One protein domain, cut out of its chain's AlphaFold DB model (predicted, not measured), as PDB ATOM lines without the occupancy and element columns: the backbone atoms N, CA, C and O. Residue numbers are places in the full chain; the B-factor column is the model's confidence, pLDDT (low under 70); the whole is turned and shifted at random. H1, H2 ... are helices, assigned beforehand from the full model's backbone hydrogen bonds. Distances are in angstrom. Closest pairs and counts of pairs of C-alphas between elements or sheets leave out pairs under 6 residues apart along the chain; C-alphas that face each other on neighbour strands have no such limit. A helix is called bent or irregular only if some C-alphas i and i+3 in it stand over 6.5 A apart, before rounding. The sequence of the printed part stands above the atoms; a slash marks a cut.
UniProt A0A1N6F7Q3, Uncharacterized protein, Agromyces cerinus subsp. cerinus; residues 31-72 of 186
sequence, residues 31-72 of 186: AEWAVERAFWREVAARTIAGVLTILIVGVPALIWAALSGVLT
ATOM      1  N   ALA A  31     187.734 130.165 150.458       84.44
ATOM      2  CA  ALA A  31     186.338 130.354 150.830       84.44
ATOM      3  C   ALA A  31     185.566 129.031 150.756       84.44
ATOM      4  O   ALA A  31     184.770 128.741 151.645       84.44
ATOM      5  N   GLU A  32     185.852 128.206 149.747       81.25
ATOM      6  CA  GLU A  32     185.273 126.865 149.609       81.25
ATOM      7  C   GLU A  32     185.664 125.973 150.803       81.25
ATOM      8  O   GLU A  32     184.793 125.402 151.462       81.25
ATOM      9  N   TRP A  33     186.940 125.961 151.202       83.94
ATOM     10  CA  TRP A  33     187.409 125.166 152.348       83.94
ATOM     11  C   TRP A  33     186.865 125.651 153.692       83.94
ATOM     12  O   TRP A  33     186.662 124.852 154.607       83.94
ATOM     13  N   ALA A  34     186.612 126.956 153.833       81.94
ATOM     14  CA  ALA A  34     186.066 127.512 155.066       81.94
ATOM     15  C   ALA A  34     184.679 126.931 155.400       81.94
ATOM     16  O   ALA A  34     184.358 126.767 156.578       81.94
ATOM     17  N   VAL A  35     183.883 126.581 154.384       81.38
ATOM     18  CA  VAL A  35     182.525 126.039 154.551       81.38
ATOM     19  C   VAL A  35     182.533 124.514 154.737       81.38
ATOM     20  O   VAL A  35     181.643 123.950 155.385       81.38
ATOM     21  N   GLU A  36     183.558 123.824 154.234       84.12
ATOM     22  CA  GLU A  36     183.651 122.366 154.279       84.12
ATOM     23  C   GLU A  36     183.953 121.816 155.685       84.12
ATOM     24  O   GLU A  36     185.078 121.818 156.188       84.12
ATOM     25  N   ARG A  37     182.936 121.229 156.328       81.56
ATOM     26  CA  ARG A  37     183.072 120.627 157.672       81.56
ATOM     27  C   ARG A  37     184.056 119.453 157.722       81.56
ATOM     28  O   ARG A  37     184.668 119.218 158.764       81.56
ATOM     29  N   ALA A  38     184.172 118.689 156.634       81.12
ATOM     30  CA  ALA A  38     185.056 117.525 156.563       81.12
ATOM     31  C   ALA A  38     186.532 117.941 156.641       81.12
ATOM     32  O   ALA A  38     187.277 117.362 157.436       81.12
ATOM     33  N   PHE A  39     186.899 119.000 155.913       83.62
ATOM     34  CA  PHE A  39     188.228 119.600 155.942       83.62
ATOM     35  C   PHE A  39     188.615 120.034 157.363       83.62
ATOM     36  O   PHE A  39     189.620 119.574 157.907       83.62
ATOM     37  N   TRP A  40     187.771 120.830 158.031       84.56
ATOM     38  CA  TRP A  40     188.055 121.302 159.395       84.56
ATOM     39  C   TRP A  40     188.187 120.178 160.420       84.56
ATOM     40  O   TRP A  40     188.999 120.279 161.338       84.56
ATOM     41  N   ARG A  41     187.420 119.093 160.275       85.62
ATOM     42  CA  ARG A  41     187.540 117.922 161.152       85.62
ATOM     43  C   ARG A  41     188.903 117.251 161.001       85.62
ATOM     44  O   ARG A  41     189.498 116.863 162.003       85.62
ATOM     45  N   GLU A  42     189.391 117.118 159.775       89.25
ATOM     46  CA  GLU A  42     190.699 116.526 159.508       89.25
ATOM     47  C   GLU A  42     191.842 117.418 160.004       89.25
ATOM     48  O   GLU A  42     192.740 116.941 160.701       89.25
ATOM     49  N   VAL A  43     191.776 118.724 159.728       89.38
ATOM     50  CA  VAL A  43     192.751 119.704 160.229       89.38
ATOM     51  C   VAL A  43     192.780 119.705 161.757       89.38
ATOM     52  O   VAL A  43     193.857 119.644 162.353       89.38
ATOM     53  N   ALA A  44     191.612 119.702 162.405       82.69
ATOM     54  CA  ALA A  44     191.517 119.611 163.855       82.69
ATOM     55  C   ALA A  44     192.124 118.303 164.380       82.69
ATOM     56  O   ALA A  44     192.922 118.345 165.311       82.69
ATOM     57  N   ALA A  45     191.815 117.155 163.769       89.38
ATOM     58  CA  ALA A  45     192.354 115.863 164.191       89.38
ATOM     59  C   ALA A  45     193.886 115.811 164.090       89.38
ATOM     60  O   ALA A  45     194.545 115.391 165.038       89.38
ATOM     61  N   ARG A  46     194.463 116.292 162.981       94.62
ATOM     62  CA  ARG A  46     195.923 116.347 162.783       94.62
ATOM     63  C   ARG A  46     196.597 117.320 163.747       94.62
ATOM     64  O   ARG A  46     197.652 117.007 164.289       94.62
ATOM     65  N   THR A  47     195.966 118.464 164.005       88.19
ATOM     66  CA  THR A  47     196.467 119.453 164.971       88.19
ATOM     67  C   THR A  47     196.451 118.878 166.386       88.19
ATOM     68  O   THR A  47     197.455 118.949 167.088       88.19
ATOM     69  N   ILE A  48     195.346 118.243 166.791       86.69
ATOM     70  CA  ILE A  48     195.219 117.578 168.095       86.69
ATOM     71  C   ILE A  48     196.250 116.456 168.225       86.69
ATOM     72  O   ILE A  48     196.907 116.362 169.258       86.69
ATOM     73  N   ALA A  49     196.427 115.641 167.184       92.12
ATOM     74  CA  ALA A  49     197.426 114.580 167.172       92.12
ATOM     75  C   ALA A  49     198.842 115.144 167.352       92.12
ATOM     76  O   ALA A  49     199.552 114.697 168.244       92.12
ATOM     77  N   GLY A  50     199.223 116.168 166.580       90.56
ATOM     78  CA  GLY A  50     200.538 116.803 166.690       90.56
ATOM     79  C   GLY A  50     200.792 117.403 168.074       90.56
ATOM     80  O   GLY A  50     201.849 117.172 168.660       90.56
ATOM     81  N   VAL A  51     199.802 118.103 168.638       87.12
ATOM     82  CA  VAL A  51     199.886 118.628 170.008       87.12
ATOM     83  C   VAL A  51     200.072 117.483 171.002       87.12
ATOM     84  O   VAL A  51     201.017 117.516 171.784       87.12
ATOM     85  N   LEU A  52     199.246 116.434 170.945       86.69
ATOM     86  CA  LEU A  52     199.373 115.273 171.830       86.69
ATOM     87  C   LEU A  52     200.734 114.581 171.698       86.69
ATOM     88  O   LEU A  52     201.302 114.181 172.709       86.69
ATOM     89  N   THR A  53     201.290 114.472 170.493       93.31
ATOM     90  CA  THR A  53     202.630 113.908 170.290       93.31
ATOM     91  C   THR A  53     203.699 114.735 171.002       93.31
ATOM     92  O   THR A  53     204.537 114.170 171.702       93.31
ATOM     93  N   ILE A  54     203.652 116.066 170.892       88.38
ATOM     94  CA  ILE A  54     204.585 116.952 171.609       88.38
ATOM     95  C   ILE A  54     204.426 116.787 173.127       88.38
ATOM     96  O   ILE A  54     205.421 116.727 173.843       88.38
ATOM     97  N   LEU A  55     203.194 116.652 173.622       86.81
ATOM     98  CA  LEU A  55     202.927 116.458 175.049       86.81
ATOM     99  C   LEU A  55     203.453 115.127 175.581       86.81
ATOM    100  O   LEU A  55     204.088 115.087 176.629       86.81
ATOM    101  N   ILE A  56     203.159 114.039 174.874       90.12
ATOM    102  CA  ILE A  56     203.430 112.676 175.337       90.12
ATOM    103  C   ILE A  56     204.898 112.312 175.131       90.12
ATOM    104  O   ILE A  56     205.469 111.599 175.949       90.12
ATOM    105  N   VAL A  57     205.514 112.786 174.047       96.19
ATOM    106  CA  VAL A  57     206.889 112.421 173.683       96.19
ATOM    107  C   VAL A  57     207.848 113.580 173.931       96.19
ATOM    108  O   VAL A  57     208.878 113.395 174.571       96.19
ATOM    109  N   GLY A  58     207.504 114.779 173.460       90.38
ATOM    110  CA  GLY A  58     208.381 115.950 173.519       90.38
ATOM    111  C   GLY A  58     208.689 116.403 174.946       90.38
ATOM    112  O   GLY A  58     209.857 116.560 175.289       90.38
ATOM    113  N   VAL A  59     207.669 116.568 175.796       88.19
ATOM    114  CA  VAL A  59     207.869 117.036 177.181       88.19
ATOM    115  C   VAL A  59     208.693 116.036 178.010       88.19
ATOM    116  O   VAL A  59     209.689 116.462 178.598       88.19
ATOM    117  N   PRO A  60     208.393 114.718 178.032       89.44
ATOM    118  CA  PRO A  60     209.232 113.759 178.755       89.44
ATOM    119  C   PRO A  60     210.652 113.650 178.202       89.44
ATOM    120  O   PRO A  60     211.591 113.541 178.987       89.44
ATOM    121  N   ALA A  61     210.832 113.726 176.877       94.12
ATOM    122  CA  ALA A  61     212.162 113.733 176.272       94.12
ATOM    123  C   ALA A  61     212.976 114.961 176.704       94.12
ATOM    124  O   ALA A  61     214.154 114.828 177.029       94.12
ATOM    125  N   LEU A  62     212.344 116.138 176.773       90.62
ATOM    126  CA  LEU A  62     212.975 117.368 177.249       90.62
ATOM    127  C   LEU A  62     213.398 117.249 178.723       90.62
ATOM    128  O   LEU A  62     214.525 117.595 179.070       90.62
ATOM    129  N   ILE A  63     212.519 116.714 179.579       88.81
ATOM    130  CA  ILE A  63     212.813 116.484 181.003       88.81
ATOM    131  C   ILE A  63     213.968 115.488 181.153       88.81
ATOM    132  O   ILE A  63     214.903 115.729 181.912       88.81
ATOM    133  N   TRP A  64     213.941 114.382 180.410       94.75
ATOM    134  CA  TRP A  64     215.011 113.387 180.444       94.75
ATOM    135  C   TRP A  64     216.353 113.953 179.952       94.75
ATOM    136  O   TRP A  64     217.392 113.690 180.559       94.75
ATOM    137  N   ALA A  65     216.347 114.776 178.899       93.62
ATOM    138  CA  ALA A  65     217.545 115.456 178.399       93.62
ATOM    139  C   ALA A  65     218.143 116.424 179.437       93.62
ATOM    140  O   ALA A  65     219.364 116.522 179.553       93.62
ATOM    141  N   ALA A  66     217.296 117.095 180.223       92.62
ATOM    142  CA  ALA A  66     217.735 117.933 181.336       92.62
ATOM    143  C   ALA A  66     218.369 117.097 182.463       92.62
ATOM    144  O   ALA A  66     219.462 117.399 182.933       92.62
ATOM    145  N   LEU A  67     217.712 116.002 182.865       93.38
ATOM    146  CA  LEU A  67     218.178 115.129 183.952       93.38
ATOM    147  C   LEU A  67     219.467 114.372 183.613       93.38
ATOM    148  O   LEU A  67     220.281 114.115 184.495       93.38
ATOM    149  N   SER A  68     219.661 114.017 182.344       96.81
ATOM    150  CA  SER A  68     220.885 113.368 181.859       96.81
ATOM    151  C   SER A  68     222.065 114.335 181.705       96.81
ATOM    152  O   SER A  68     223.175 113.891 181.419       96.81
ATOM    153  N   GLY A  69     221.845 115.642 181.882       95.06
ATOM    154  CA  GLY A  69     222.866 116.674 181.696       95.06
ATOM    155  C   GLY A  69     223.215 116.948 180.231       95.06
ATOM    156  O   GLY A  69     224.161 117.682 179.963       95.06
ATOM    157  N   VAL A  70     222.463 116.379 179.279       97.25
ATOM    158  CA  VAL A  70     222.631 116.651 177.841       97.25
ATOM    159  C   VAL A  70     222.236 118.092 177.518       97.25
ATOM    160  O   VAL A  70     222.872 118.735 176.685       97.25
ATOM    161  N   LEU A  71     221.202 118.606 178.188       95.50
ATOM    162  CA  LEU A  71     220.774 120.000 178.104       95.50
ATOM    163  C   LEU A  71     220.988 120.709 179.443       95.50
ATOM    164  O   LEU A  71     220.678 120.161 180.501       95.50
ATOM    165  N   THR A  72     221.459 121.956 179.397       95.69
ATOM    166  CA  THR A  72     221.537 122.810 180.587       95.69
ATOM    167  C   THR A  72     220.150 123.325 180.971       95.69
ATOM    168  O   THR A  72     219.301 123.599 180.115       95.69
TER     169      THR A  72
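This is residues 31 to 72 of the 186 residues of an uncharacterized protein of Agromyces cerinus subsp. cerinus (UniProt A0A1N6F7Q3). A single long helix, H2, makes most of the length of a rod, with the short helix H1 at its first end, joined to it by a tight link, and residues 68 to 72 turning aside at the other. The printed part has 42 residues, with two named helices in the order H1, H2 and no named strand: all helix. It is extended, with a radius of gyration of the C-alphas of 16.8 A and spans of 50 by 16 by 7 A.

Find C-alpha 31 at (186.338, 130.354, 150.830), where H1 begins; it runs to residue 35. From C-alpha 37 at (183.072, 120.627, 157.672), H2 runs 44.2 A to C-alpha 67 at (218.178, 115.129, 183.952). H2 is neither bent nor irregular, but only just: C-alphas 56 and 59 are 6.5 A apart.

Look at Trp 33 and Phe 39: their C-alphas, the closest of H1 and H2, are 6.7 A apart, and the helices are close but not clearly touching. Within hydrogen-bond range are 0 of 1 O i to N i+4 pairs in H1, beside 2 of 2 O i to N i+3 pairs, and 25 of 27 O i to N i+4 pairs in H2.

The C-alphas of Glu 32 and Gly 69, the two farthest apart, are 50.5 A apart. The printed part has no cut, and the link from H1 to H2 is tight. Mean pLDDT of the printed part is 89.1, and no printed residue is under 70.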